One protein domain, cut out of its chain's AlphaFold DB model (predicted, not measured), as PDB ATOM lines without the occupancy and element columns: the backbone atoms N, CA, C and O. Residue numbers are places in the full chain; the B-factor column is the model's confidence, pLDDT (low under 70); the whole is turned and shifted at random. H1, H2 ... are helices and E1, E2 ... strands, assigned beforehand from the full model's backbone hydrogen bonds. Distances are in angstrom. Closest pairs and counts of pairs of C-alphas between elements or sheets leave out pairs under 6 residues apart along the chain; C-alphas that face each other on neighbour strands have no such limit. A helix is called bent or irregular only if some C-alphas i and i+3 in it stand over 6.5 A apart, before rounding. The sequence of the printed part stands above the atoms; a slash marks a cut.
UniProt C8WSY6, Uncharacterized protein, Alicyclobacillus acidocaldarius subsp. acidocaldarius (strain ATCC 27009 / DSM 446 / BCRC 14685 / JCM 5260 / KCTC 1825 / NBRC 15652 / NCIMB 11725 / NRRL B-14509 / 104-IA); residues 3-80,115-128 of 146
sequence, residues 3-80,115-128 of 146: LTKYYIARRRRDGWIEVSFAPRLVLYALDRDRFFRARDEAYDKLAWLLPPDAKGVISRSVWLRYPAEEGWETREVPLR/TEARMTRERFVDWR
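Overview. This is residues 3 to 80 and 115 to 128 of the 146 residues of an uncharacterized protein of Alicyclobacillus acidocaldarius subsp. acidocaldarius (strain ATCC 27009 / DSM 446 / BCRC 14685 / JCM 5260 / KCTC 1825 / NBRC 15652 / NCIMB 11725 / NRRL B-14509 / 104-IA) (UniProt C8WSY6). A strongly twisted wall of five strands has the long helix H2 over E1 and E2 and short H3 standing up over E5, on the same face: two layers, sheet and helices. H1 lies beyond the sheet, where residues 29 to 34 stick out. The printed part has 92 residues with three named helices and five named strands, along the chain E1 E2 H1 H2 E3 E4 E5 H3; the mixed sheet runs E1 E2 E3 E5 E4. The class is mixed, helices and strands; the whole is compact, radius of gyration of the C-alphas 12.9 A, spans 35 by 27 by 26 A.

Along the chain. Find C-alpha 7 at (-3.669, -17.316, -48.488), where E1, residues 7 to 11, begins; E2, residues 16 to 21, follows. H1, residues 26 to 30, is irregular, only just: C-alphas 27 and 30 are 7.0 A apart. H2, residues 32 to 49, runs 25.7 A. Read on through E3, residues 56 to 61, E4, residues 73 to 78, and E5, residues 115 to 120, to H3, residues 121 to 128, ending at (-7.225, -9.867, -33.952).

Arrangement. Start at the antiparallel hairpin E1 and E2, with N 8 and O 20 3.0 A apart. E2 and E3 are parallel, N 17 to O 56 2.9 A; with H1 and H2 between, they form a strand-helix-strand unit, parallel neighbours joined through helices, its crossover right-handed. E5 is antiparallel to E3, N 57 to O 119 2.8 A, and to E4, N 73 to O 118 2.8 A. H2 has a height over the sheet of 9.6 A. H2 touches H3 with residues 43 to 48 alone, closest C-alphas Ala 47 and Val 125, 5.2 A, at a steep tilt of 46 degrees, opposite ways. H1 is not on the sheet. In H2 and H3 every O i to N i+4 pair is within hydrogen-bond range; in H1 0 of 1, and 0 of 2 O i to N i+3 pairs.

Size, cuts and confidence. The farthest C-alphas, Leu 30 and Asp 53, are 37.0 A apart. Residues 81 to 114 are not printed; C-alphas 80 and 115 are 12.3 A apart across the cut. E3 to E4 is a long link. Residues 22 to 31 and 63 have pLDDT under 70.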
ATOM      1  N   LEU A   3      -0.709 -13.195 -48.520       89.12
ATOM      2  CA  LEU A   3      -0.652 -13.201 -47.058       89.12
ATOM      3  C   LEU A   3       0.334 -14.283 -46.617       89.12
ATOM      4  O   LEU A   3       1.422 -13.975 -46.137       89.12
ATOM      5  N   THR A   4       0.036 -15.538 -46.935       86.94
ATOM      6  CA  THR A   4       0.909 -16.682 -46.638       86.94
ATOM      7  C   THR A   4       1.188 -17.486 -47.905       86.94
ATOM      8  O   THR A   4       0.769 -17.128 -49.015       86.94
ATOM      9  N   LYS A   5       1.883 -18.622 -47.775       79.25
ATOM     10  CA  LYS A   5       2.016 -19.574 -48.886       79.25
ATOM     11  C   LYS A   5       0.641 -20.054 -49.396       79.25
ATOM     12  O   LYS A   5       0.539 -20.336 -50.589       79.25
ATOM     13  N   TYR A   6      -0.394 -20.038 -48.550       80.25
ATOM     14  CA  TYR A   6      -1.721 -20.606 -48.820       80.25
ATOM     15  C   TYR A   6      -2.849 -19.587 -48.907       80.25
ATOM     16  O   TYR A   6      -3.926 -19.936 -49.369       80.25
ATOM     17  N   TYR A   7      -2.628 -18.338 -48.502       84.62
ATOM     18  CA  TYR A   7      -3.669 -17.316 -48.488       84.62
ATOM     19  C   TYR A   7      -3.283 -16.088 -49.295       84.62
ATOM     20  O   TYR A   7      -2.149 -15.602 -49.254       84.62
ATOM     21  N   ILE A   8      -4.271 -15.556 -50.003       89.50
ATOM     22  CA  ILE A   8      -4.171 -14.310 -50.750       89.50
ATOM     23  C   ILE A   8      -5.320 -13.383 -50.360       89.50
ATOM     24  O   ILE A   8      -6.448 -13.820 -50.138       89.50
ATOM     25  N   ALA A   9      -5.022 -12.090 -50.327       92.69
ATOM     26  CA  ALA A   9      -5.995 -11.019 -50.194       92.69
ATOM     27  C   ALA A   9      -6.167 -10.307 -51.536       92.69
ATOM     28  O   ALA A   9      -5.183  -9.977 -52.217       92.69
ATOM     29  N   ARG A  10      -7.417 -10.049 -51.917       93.88
ATOM     30  CA  ARG A  10      -7.779  -9.299 -53.122       93.88
ATOM     31  C   ARG A  10      -8.712  -8.158 -52.746       93.88
ATOM     32  O   ARG A  10      -9.732  -8.380 -52.103       93.88
ATOM     33  N   ARG A  11      -8.377  -6.946 -53.184       95.00
ATOM     34  CA  ARG A  11      -9.274  -5.800 -53.054       95.00
ATOM     35  C   ARG A  11     -10.385  -5.917 -54.093       95.00
ATOM     36  O   ARG A  11     -10.117  -6.127 -55.276       95.00
ATOM     37  N   ARG A  12     -11.629  -5.819 -53.641       94.25
ATOM     38  CA  ARG A  12     -12.819  -5.761 -54.486       94.25
ATOM     39  C   ARG A  12     -13.101  -4.315 -54.892       94.25
ATOM     40  O   ARG A  12     -12.686  -3.376 -54.214       94.25
ATOM     41  N   ARG A  13     -13.855  -4.140 -55.982       93.12
ATOM     42  CA  ARG A  13     -14.275  -2.814 -56.483       93.12
ATOM     43  C   ARG A  13     -15.131  -2.032 -55.482       93.12
ATOM     44  O   ARG A  13     -15.105  -0.814 -55.485       93.12
ATOM     45  N   ASP A  14     -15.861  -2.730 -54.618       94.25
ATOM     46  CA  ASP A  14     -16.721  -2.140 -53.586       94.25
ATOM     47  C   ASP A  14     -15.957  -1.670 -52.332       94.25
ATOM     48  O   ASP A  14     -16.589  -1.183 -51.391       94.25
ATOM     49  N   GLY A  15     -14.623  -1.791 -52.316       94.75
ATOM     50  CA  GLY A  15     -13.753  -1.342 -51.225       94.75
ATOM     51  C   GLY A  15     -13.466  -2.399 -50.154       94.75
ATOM     52  O   GLY A  15     -12.714  -2.121 -49.223       94.75
ATOM     53  N   TRP A  16     -14.023  -3.607 -50.279       97.25
ATOM     54  CA  TRP A  16     -13.773  -4.712 -49.352       97.25
ATOM     55  C   TRP A  16     -12.517  -5.511 -49.711       97.25
ATOM     56  O   TRP A  16     -12.175  -5.662 -50.888       97.25
ATOM     57  N   ILE A  17     -11.854  -6.086 -48.709       97.00
ATOM     58  CA  ILE A  17     -10.716  -6.990 -48.900       97.00
ATOM     59  C   ILE A  17     -11.179  -8.433 -48.730       97.00
ATOM     60  O   ILE A  17     -11.531  -8.865 -47.639       97.00
ATOM     61  N   GLU A  18     -11.172  -9.202 -49.816       94.12
ATOM     62  CA  GLU A  18     -11.518 -10.621 -49.791       94.12
ATOM     63  C   GLU A  18     -10.274 -11.470 -49.518       94.12
ATOM     64  O   GLU A  18      -9.312 -11.444 -50.294       94.12
ATOM     65  N   VAL A  19     -10.311 -12.246 -48.437       91.56
ATOM     66  CA  VAL A  19      -9.317 -13.274 -48.126       91.56
ATOM     67  C   VAL A  19      -9.785 -14.594 -48.698       91.56
ATOM     68  O   VAL A  19     -10.911 -15.031 -48.471       91.56
ATOM     69  N   SER A  20      -8.904 -15.250 -49.443       83.94
ATOM     70  CA  SER A  20      -9.197 -16.545 -50.044       83.94
ATOM     71  C   SER A  20      -7.988 -17.461 -49.974       83.94
ATOM     72  O   SER A  20      -6.835 -17.017 -50.015       83.94
ATOM     73  N   PHE A  21      -8.268 -18.755 -49.876       78.06
ATOM     74  CA  PHE A  21      -7.257 -19.786 -50.025       78.06
ATOM     75  C   PHE A  21      -6.749 -19.792 -51.473       78.06
ATOM     76  O   PHE A  21      -7.531 -19.760 -52.425       78.06
ATOM     77  N   ALA A  22      -5.433 -19.800 -51.650       69.00
ATOM     78  CA  ALA A  22      -4.781 -19.869 -52.943       69.00
ATOM     79  C   ALA A  22      -4.854 -21.317 -53.459       69.00
ATOM     80  O   ALA A  22      -4.243 -22.206 -52.864       69.00
ATOM     81  N   PRO A  23      -5.534 -21.582 -54.586       55.91
ATOM     82  CA  PRO A  23      -5.879 -22.939 -55.023       55.91
ATOM     83  C   PRO A  23      -4.700 -23.774 -55.563       55.91
ATOM     84  O   PRO A  23      -4.914 -24.790 -56.209       55.91
ATOM     85  N   ARG A  24      -3.442 -23.377 -55.330       54.09
ATOM     86  CA  ARG A  24      -2.265 -24.042 -55.920       54.09
ATOM     87  C   ARG A  24      -1.693 -25.203 -55.102       54.09
ATOM     88  O   ARG A  24      -0.729 -25.809 -55.549       54.09
ATOM     89  N   LEU A  25      -2.232 -25.509 -53.920       53.25
ATOM     90  CA  LEU A  25      -1.660 -26.519 -53.020       53.25
ATOM     91  C   LEU A  25      -2.747 -27.460 -52.495       53.25
ATOM     92  O   LEU A  25      -3.173 -27.363 -51.349       53.25
ATOM     93  N   VAL A  26      -3.159 -28.388 -53.361       51.72
ATOM     94  CA  VAL A  26      -4.079 -29.499 -53.053       51.72
ATOM     95  C   VAL A  26      -3.530 -30.394 -51.921       51.72
ATOM     96  O   VAL A  26      -4.299 -30.998 -51.192       51.72
ATOM     97  N   LEU A  27      -2.207 -30.401 -51.703       50.28
ATOM     98  CA  LEU A  27      -1.505 -31.288 -50.760       50.28
ATOM     99  C   LEU A  27      -1.297 -30.729 -49.338       50.28
ATOM    100  O   LEU A  27      -0.843 -31.453 -48.461       50.28
ATOM    101  N   TYR A  28      -1.598 -29.454 -49.066       49.72
ATOM    102  CA  TYR A  28      -1.398 -28.878 -47.718       49.72
ATOM    103  C   TYR A  28      -2.463 -29.307 -46.697       49.72
ATOM    104  O   TYR A  28      -2.344 -29.013 -45.512       49.72
ATOM    105  N   ALA A  29      -3.523 -29.961 -47.169       53.47
ATOM    106  CA  ALA A  29      -4.823 -30.012 -46.518       53.47
ATOM    107  C   ALA A  29      -5.160 -31.361 -45.845       53.47
ATOM    108  O   ALA A  29      -6.318 -31.607 -45.517       53.47
ATOM    109  N   LEU A  30      -4.148 -32.193 -45.570       56.00
ATOM    110  CA  LEU A  30      -4.301 -33.392 -44.731       56.00
ATOM    111  C   LEU A  30      -4.279 -33.071 -43.226       56.00
ATOM    112  O   LEU A  30      -4.837 -33.819 -42.435       56.00
ATOM    113  N   ASP A  31      -3.683 -31.942 -42.830       69.94
ATOM    114  CA  ASP A  31      -3.533 -31.546 -41.425       69.94
ATOM    115  C   ASP A  31      -4.432 -30.344 -41.097       69.94
ATOM    116  O   ASP A  31      -4.242 -29.222 -41.590       69.94
ATOM    117  N   ARG A  32      -5.422 -30.603 -40.237       71.62
ATOM    118  CA  ARG A  32      -6.386 -29.622 -39.740       71.62
ATOM    119  C   ARG A  32      -5.735 -28.452 -39.028       71.62
ATOM    120  O   ARG A  32      -6.050 -27.297 -39.327       71.62
ATOM    121  N   ASP A  33      -4.840 -28.728 -38.100       75.06
ATOM    122  CA  ASP A  33      -4.243 -27.693 -37.270       75.06
ATOM    123  C   ASP A  33      -3.336 -26.811 -38.108       75.06
ATOM    124  O   ASP A  33      -3.320 -25.590 -37.965       75.06
ATOM    125  N   ARG A  34      -2.633 -27.409 -39.069       77.12
ATOM    126  CA  ARG A  34      -1.819 -26.671 -40.026       77.12
ATOM    127  C   ARG A  34      -2.652 -25.745 -40.917       77.12
ATOM    128  O   ARG A  34      -2.193 -24.641 -41.222       77.12
ATOM    129  N   PHE A  35      -3.862 -26.151 -41.307       76.25
ATOM    130  CA  PHE A  35      -4.799 -25.274 -42.013       76.25
ATOM    131  C   PHE A  35      -5.207 -24.077 -41.143       76.25
ATOM    132  O   PHE A  35      -5.086 -22.931 -41.583       76.25
ATOM    133  N   PHE A  36      -5.654 -24.329 -39.909       78.06
ATOM    134  CA  PHE A  36      -6.107 -23.272 -39.002       78.06
ATOM    135  C   PHE A  36      -4.975 -22.315 -38.607       78.06
ATOM    136  O   PHE A  36      -5.175 -21.103 -38.678       78.06
ATOM    137  N   ARG A  37      -3.767 -22.826 -38.330       82.88
ATOM    138  CA  ARG A  37      -2.569 -22.002 -38.089       82.88
ATOM    139  C   ARG A  37      -2.246 -21.103 -39.280       82.88
ATOM    140  O   ARG A  37      -2.128 -19.896 -39.119       82.88
ATOM    141  N   ALA A  38      -2.201 -21.655 -40.496       83.25
ATOM    142  CA  ALA A  38      -1.900 -20.867 -41.696       83.25
ATOM    143  C   ALA A  38      -2.965 -19.800 -42.004       83.25
ATOM    144  O   ALA A  38      -2.659 -18.778 -42.624       83.25
ATOM    145  N   ARG A  39      -4.222 -20.048 -41.617       85.38
ATOM    146  CA  ARG A  39      -5.296 -19.054 -41.687       85.38
ATOM    147  C   ARG A  39      -5.071 -17.944 -40.674       85.38
ATOM    148  O   ARG A  39      -5.201 -16.780 -41.034       85.38
ATOM    149  N   ASP A  40      -4.770 -18.301 -39.433       88.81
ATOM    150  CA  ASP A  40      -4.576 -17.324 -38.368       88.81
ATOM    151  C   ASP A  40      -3.366 -16.434 -38.677       88.81
ATOM    152  O   ASP A  40      -3.530 -15.220 -38.711       88.81
ATOM    153  N   GLU A  41      -2.248 -17.009 -39.129       90.94
ATOM    154  CA  GLU A  41      -1.106 -16.258 -39.677       90.94
ATOM    155  C   GLU A  41      -1.517 -15.300 -40.811       90.94
ATOM    156  O   GLU A  41      -1.030 -14.172 -40.917       90.94
ATOM    157  N   ALA A  42      -2.421 -15.740 -41.695       91.56
ATOM    158  CA  ALA A  42      -2.917 -14.899 -42.777       91.56
ATOM    159  C   ALA A  42      -3.774 -13.740 -42.258       91.56
ATOM    160  O   ALA A  42      -3.687 -12.639 -42.802       91.56
ATOM    161  N   TYR A  43      -4.601 -13.978 -41.241       92.56
ATOM    162  CA  TYR A  43      -5.443 -12.961 -40.620       92.56
ATOM    163  C   TYR A  43      -4.632 -11.959 -39.803       92.56
ATOM    164  O   TYR A  43      -4.901 -10.766 -39.924       92.56
ATOM    165  N   ASP A  44      -3.610 -12.402 -39.070       92.94
ATOM    166  CA  ASP A  44      -2.681 -11.508 -38.371       92.94
ATOM    167  C   ASP A  44      -1.999 -10.591 -39.369       92.94
ATOM    168  O   ASP A  44      -2.124  -9.369 -39.307       92.94
ATOM    169  N   LYS A  45      -1.378 -11.174 -40.395       95.06
ATOM    170  CA  LYS A  45      -0.725 -10.383 -41.436       95.06
ATOM    171  C   LYS A  45      -1.693  -9.452 -42.163       95.06
ATOM    172  O   LYS A  45      -1.302  -8.361 -42.572       95.06
ATOM    173  N   LEU A  46      -2.947  -9.855 -42.348       95.38
ATOM    174  CA  LEU A  46      -3.949  -8.980 -42.941       95.38
ATOM    175  C   LEU A  46      -4.304  -7.806 -42.029       95.38
ATOM    176  O   LEU A  46      -4.443  -6.703 -42.544       95.38
ATOM    177  N   ALA A  47      -4.435  -8.015 -40.718       94.31
ATOM    178  CA  ALA A  47      -4.707  -6.937 -39.769       94.31
ATOM    179  C   ALA A  47      -3.627  -5.849 -39.828       94.31
ATOM    180  O   ALA A  47      -3.953  -4.664 -39.834       94.31
ATOM    181  N   TRP A  48      -2.363  -6.251 -39.985       92.69
ATOM    182  CA  TRP A  48      -1.232  -5.337 -40.167       92.69
ATOM    183  C   TRP A  48      -1.229  -4.602 -41.511       92.69
ATOM    184  O   TRP A  48      -0.812  -3.451 -41.588       92.69
ATOM    185  N   LEU A  49      -1.671  -5.263 -42.582       93.38
ATOM    186  CA  LEU A  49      -1.580  -4.744 -43.952       93.38
ATOM    187  C   LEU A  49      -2.894  -4.148 -44.475       93.38
ATOM    188  O   LEU A  49      -2.975  -3.793 -45.653       93.38
ATOM    189  N   LEU A  50      -3.936  -4.085 -43.644       93.38
ATOM    190  CA  LEU A  50      -5.245  -3.569 -44.030       93.38
ATOM    191  C   LEU A  50      -5.147  -2.072 -44.354       93.38
ATOM    192  O   LEU A  50      -4.854  -1.276 -43.456       93.38
ATOM    193  N   PRO A  51      -5.437  -1.662 -45.605       92.38
ATOM    194  CA  PRO A  51      -5.423  -0.254 -45.972       92.38
ATOM    195  C   PRO A  51      -6.382   0.561 -45.091       92.38
ATOM    196  O   PRO A  51      -7.446   0.048 -44.731       92.38
ATOM    197  N   PRO A  52      -6.048   1.816 -44.739       90.50
ATOM    198  CA  PRO A  52      -6.914   2.663 -43.915       90.50
ATOM    199  C   PRO A  52      -8.259   2.967 -44.590       90.50
ATOM    200  O   PRO A  52      -9.257   3.172 -43.914       90.50
ATOM    201  N   ASP A  53      -8.300   2.940 -45.920       94.50
ATOM    202  CA  ASP A  53      -9.483   3.179 -46.746       94.50
ATOM    203  C   ASP A  53     -10.264   1.891 -47.089       94.50
ATOM    204  O   ASP A  53     -11.203   1.909 -47.891       94.50
ATOM    205  N   ALA A  54      -9.873   0.742 -46.529       95.50
ATOM    206  CA  ALA A  54     -10.614  -0.501 -46.700       95.50
ATOM    207  C   ALA A  54     -11.894  -0.484 -45.857       95.50
ATOM    208  O   ALA A  54     -11.849  -0.225 -44.660       95.50
ATOM    209  N   LYS A  55     -13.030  -0.875 -46.450       96.75
ATOM    210  CA  LYS A  55     -14.297  -1.008 -45.703       96.75
ATOM    211  C   LYS A  55     -14.253  -2.127 -44.662       96.75
ATOM    212  O   LYS A  55     -14.921  -2.059 -43.634       96.75
ATOM    213  N   GLY A  56     -13.493  -3.180 -44.949       96.44
ATOM    214  CA  GLY A  56     -13.387  -4.342 -44.082       96.44
ATOM    215  C   GLY A  56     -12.926  -5.592 -44.807       96.44
ATOM    216  O   GLY A  56     -12.427  -5.542 -45.938       96.44
ATOM    217  N   VAL A  57     -13.117  -6.723 -44.140       96.62
ATOM    218  CA  VAL A  57     -12.673  -8.043 -44.580       96.62
ATOM    219  C   VAL A  57     -13.868  -8.905 -44.960       96.62
ATOM    220  O   VAL A  57     -14.891  -8.910 -44.282       96.62
ATOM    221  N   ILE A  58     -13.716  -9.655 -46.048       95.31
ATOM    222  CA  ILE A  58     -14.630 -10.714 -46.464       95.31
ATOM    223  C   ILE A  58     -13.881 -12.039 -46.418       95.31
ATOM    224  O   ILE A  58     -12.796 -12.160 -46.990       95.31
ATOM    225  N   SER A  59     -14.496 -13.047 -45.809       91.38
ATOM    226  CA  SER A  59     -14.031 -14.428 -45.864       91.38
ATOM    227  C   SER A  59     -15.170 -15.353 -46.272       91.38
ATOM    228  O   SER A  59     -16.328 -15.116 -45.934       91.38
ATOM    229  N   ARG A  60     -14.865 -16.404 -47.037       86.69
ATOM    230  CA  ARG A  60     -15.856 -17.399 -47.464       86.69
ATOM    231  C   ARG A  60     -15.447 -18.783 -47.002       86.69
ATOM    232  O   ARG A  60     -14.310 -19.196 -47.218       86.69
ATOM    233  N   SER A  61     -16.364 -19.498 -46.364       77.69
ATOM    234  CA  SER A  61     -16.133 -20.871 -45.916       77.69
ATOM    235  C   SER A  61     -17.450 -21.620 -45.751       77.69
ATOM    236  O   SER A  61     -18.482 -21.007 -45.518       77.69
ATOM    237  N   VAL A  62     -17.412 -22.946 -45.851       72.38
ATOM    238  CA  VAL A  62     -18.541 -23.829 -45.491       72.38
ATOM    239  C   VAL A  62     -18.345 -24.479 -44.114       72.38
ATOM    240  O   VAL A  62     -19.215 -25.187 -43.623       72.38
ATOM    241  N   TRP A  63     -17.180 -24.257 -43.500       68.19
ATOM    242  CA  TRP A  63     -16.723 -24.943 -42.287       68.19
ATOM    243  C   TRP A  63     -16.543 -23.995 -41.118       68.19
ATOM    244  O   TRP A  63     -16.790 -24.351 -39.966       68.19
ATOM    245  N   LEU A  64     -16.072 -22.787 -41.421       72.00
ATOM    246  CA  LEU A  64     -15.826 -21.791 -40.403       72.00
ATOM    247  C   LEU A  64     -17.159 -21.259 -39.909       72.00
ATOM    248  O   LEU A  64     -17.955 -20.717 -40.674       72.00
ATOM    249  N   ARG A  65     -17.366 -21.405 -38.603       73.38
ATOM    250  CA  ARG A  65     -18.319 -20.565 -37.900       73.38
ATOM    251  C   ARG A  65     -17.719 -19.171 -37.827       73.38
ATOM    252  O   ARG A  65     -16.544 -19.017 -37.502       73.38
ATOM    253  N   TYR A  66     -18.540 -18.191 -38.153       82.44
ATOM    254  CA  TYR A  66     -18.235 -16.777 -38.029       82.44
ATOM    255  C   TYR A  66     -19.258 -16.217 -37.047       82.44
ATOM    256  O   TYR A  66     -20.354 -15.847 -37.470       82.44
ATOM    257  N   PRO A  67     -18.968 -16.302 -35.737       82.88
ATOM    258  CA  PRO A  67     -19.939 -15.972 -34.708       82.88
ATOM    259  C   PRO A  67     -20.297 -14.485 -34.782       82.88
ATOM    260  O   PRO A  67     -19.417 -13.636 -34.962       82.88
ATOM    261  N   ALA A  68     -21.585 -14.167 -34.654       85.12
ATOM    262  CA  ALA A  68     -22.050 -12.781 -34.660       85.12
ATOM    263  C   ALA A  68     -21.526 -12.017 -33.433       85.12
ATOM    264  O   ALA A  68     -21.268 -10.819 -33.515       85.12
ATOM    265  N   GLU A  69     -21.288 -12.731 -32.329       83.69
ATOM    266  CA  GLU A  69     -20.703 -12.219 -31.088       83.69
ATOM    267  C   GLU A  69     -19.260 -11.744 -31.296       83.69
ATOM    268  O   GLU A  69     -18.820 -10.790 -30.661       83.69
ATOM    269  N   GLU A  70     -18.529 -12.363 -32.230       83.62
ATOM    270  CA  GLU A  70     -17.200 -11.902 -32.641       83.62
ATOM    271  C   GLU A  70     -17.272 -10.696 -33.599       83.62
ATOM    272  O   GLU A  70     -16.238 -10.140 -33.956       83.62
ATOM    273  N   GLY A  71     -18.471 -10.273 -34.018       86.19
ATOM    274  CA  GLY A  71     -18.699  -9.125 -34.897       86.19
ATOM    275  C   GLY A  71     -18.774  -9.463 -36.387       86.19
ATOM    276  O   GLY A  71     -18.668  -8.551 -37.212       86.19
ATOM    277  N   TRP A  72     -18.928 -10.742 -36.743       92.62
ATOM    278  CA  TRP A  72     -19.103 -11.166 -38.131       92.62
ATOM    279  C   TRP A  72     -20.560 -11.071 -38.580       92.62
ATOM    280  O   TRP A  72     -21.457 -11.657 -37.982       92.62
ATOM    281  N   GLU A  73     -20.781 -10.427 -39.720       94.81
ATOM    282  CA  GLU A  73     -22.039 -10.508 -40.455       94.81
ATOM    283  C   GLU A  73     -21.949 -11.636 -41.478       94.81
ATOM    284  O   GLU A  73     -21.069 -11.627 -42.343       94.81
ATOM    285  N   THR A  74     -22.851 -12.614 -41.400       93.44
ATOM    286  CA  THR A  74     -22.838 -13.776 -42.294       93.44
ATOM    287  C   THR A  74     -24.039 -13.793 -43.225       93.44
ATOM    288  O   THR A  74     -25.136 -13.366 -42.876       93.44
ATOM    289  N   ARG A  75     -23.826 -14.292 -44.441       92.38
ATOM    290  CA  ARG A  75     -24.887 -14.555 -45.415       92.38
ATOM    291  C   ARG A  75     -24.500 -15.705 -46.327       92.38
ATOM    292  O   ARG A  75     -23.315 -15.947 -46.556       92.38
ATOM    293  N   GLU A  76     -25.484 -16.375 -46.904       90.88
ATOM    294  CA  GLU A  76     -25.225 -17.365 -47.946       90.88
ATOM    295  C   GLU A  76     -25.056 -16.693 -49.306       90.88
ATOM    296  O   GLU A  76     -25.806 -15.789 -49.679       90.88
ATOM    297  N   VAL A  77     -24.050 -17.131 -50.060       90.50
ATOM    298  CA  VAL A  77     -23.813 -16.681 -51.434       90.50
ATOM    299  C   VAL A  77     -23.642 -17.879 -52.365       90.50
ATOM    300  O   VAL A  77     -23.159 -18.924 -51.922       90.50
ATOM    301  N   PRO A  78     -23.983 -17.753 -53.659       89.69
ATOM    302  CA  PRO A  78     -23.787 -18.833 -54.615       89.69
ATOM    303  C   PRO A  78     -22.324 -19.273 -54.718       89.69
ATOM    304  O   PRO A  78     -21.391 -18.457 -54.742       89.69
ATOM    305  N   LEU A  79     -22.122 -20.582 -54.844       83.19
ATOM    306  CA  LEU A  79     -20.830 -21.154 -55.178       83.19
ATOM    307  C   LEU A  79     -20.391 -20.690 -56.565       83.19
ATOM    308  O   LEU A  79     -21.171 -20.552 -57.503       83.19
ATOM    309  N   ARG A  80     -19.081 -20.514 -56.700       82.12
ATOM    310  CA  ARG A  80     -18.411 -20.288 -57.978       82.12
ATOM    311  C   ARG A  80     -17.771 -21.609 -58.378       82.12
ATOM    312  O   ARG A  80     -17.524 -22.451 -57.514       82.12
ATOM    313  N   THR A 115     -21.103 -19.858 -46.993       87.12
ATOM    314  CA  THR A 115     -21.162 -18.724 -46.070       87.12
ATOM    315  C   THR A 115     -20.115 -17.685 -46.458       87.12
ATOM    316  O   THR A 115     -18.915 -17.962 -46.492       87.12
ATOM    317  N   GLU A 116     -20.571 -16.472 -46.751       91.94
ATOM    318  CA  GLU A 116     -19.758 -15.264 -46.815       91.94
ATOM    319  C   GLU A 116     -19.895 -14.527 -45.486       91.94
ATOM    320  O   GLU A 116     -20.998 -14.149 -45.100       91.94
ATOM    321  N   ALA A 117     -18.774 -14.317 -44.808       94.25
ATOM    322  CA  ALA A 117     -18.688 -13.552 -43.579       94.25
ATOM    323  C   ALA A 117     -17.961 -12.235 -43.827       94.25
ATOM    324  O   ALA A 117     -16.967 -12.190 -44.562       94.25
ATOM    325  N   ARG A 118     -18.466 -11.167 -43.220       96.31
ATOM    326  CA  ARG A 118     -17.937  -9.813 -43.336       96.31
ATOM    327  C   ARG A 118     -17.688  -9.217 -41.968       96.31
ATOM    328  O   ARG A 118     -18.446  -9.464 -41.039       96.31
ATOM    329  N   MET A 119     -16.646  -8.410 -41.875       96.44
ATOM    330  CA  MET A 119     -16.328  -7.654 -40.673       96.44
ATOM    331  C   MET A 119     -15.734  -6.313 -41.077       96.44
ATOM    332  O   MET A 119     -14.901  -6.266 -41.988       96.44
ATOM    333  N   THR A 120     -16.164  -5.229 -40.430       96.56
ATOM    334  CA  THR A 120     -15.582  -3.905 -40.676       96.56
ATOM    335  C   THR A 120     -14.095  -3.909 -40.347       96.56
ATOM    336  O   THR A 120     -13.611  -4.749 -39.584       96.56
ATOM    337  N   ARG A 121     -13.348  -2.989 -40.952       95.56
ATOM    338  CA  ARG A 121     -11.896  -2.921 -40.779       95.56
ATOM    339  C   ARG A 121     -11.516  -2.779 -39.304       95.56
ATOM    340  O   ARG A 121     -10.684  -3.544 -38.826       95.56
ATOM    341  N   GLU A 122     -12.139  -1.836 -38.606       93.50
ATOM    342  CA  GLU A 122     -11.863  -1.517 -37.202       93.50
ATOM    343  C   GLU A 122     -12.115  -2.747 -36.335       93.50
ATOM    344  O   GLU A 122     -11.209  -3.218 -35.652       93.50
ATOM    345  N   ARG A 123     -13.297  -3.363 -36.482       93.75
ATOM    346  CA  ARG A 123     -13.648  -4.577 -35.738       93.75
ATOM    347  C   ARG A 123     -12.718  -5.739 -36.042       93.75
ATOM    348  O   ARG A 123     -12.402  -6.492 -35.134       93.75
ATOM    349  N   PHE A 124     -12.261  -5.888 -37.283       94.62
ATOM    350  CA  PHE A 124     -11.332  -6.957 -37.637       94.62
ATOM    351  C   PHE A 124      -9.967  -6.778 -36.976       94.62
ATOM    352  O   PHE A 124      -9.409  -7.743 -36.454       94.62
ATOM    353  N   VAL A 125      -9.440  -5.552 -36.972       93.44
ATOM    354  CA  VAL A 125      -8.174  -5.234 -36.302       93.44
ATOM    355  C   VAL A 125      -8.300  -5.445 -34.792       93.44
ATOM    356  O   VAL A 125      -7.447  -6.107 -34.202       93.44
ATOM    357  N   ASP A 126      -9.380  -4.958 -34.181       91.56
ATOM    358  CA  ASP A 126      -9.622  -5.103 -32.743       91.56
ATOM    359  C   ASP A 126      -9.838  -6.568 -32.346       91.56
ATOM    360  O   ASP A 126      -9.258  -7.039 -31.369       91.56
ATOM    361  N   TRP A 127     -10.591  -7.328 -33.147       90.00
ATOM    362  CA  TRP A 127     -10.791  -8.764 -32.954       90.00
ATOM    363  C   TRP A 127      -9.470  -9.539 -32.988       90.00
ATOM    364  O   TRP A 127      -9.250 -10.406 -32.139       90.00
ATOM    365  N   ARG A 128      -8.554  -9.223 -33.920       90.12
ATOM    366  CA  ARG A 128      -7.225  -9.867 -33.952       90.12
ATOM    367  C   ARG A 128      -6.384  -9.508 -32.735       90.12
ATOM    368  O   ARG A 128      -5.867 -10.417 -32.092       90.12
TER     369      ARG A 128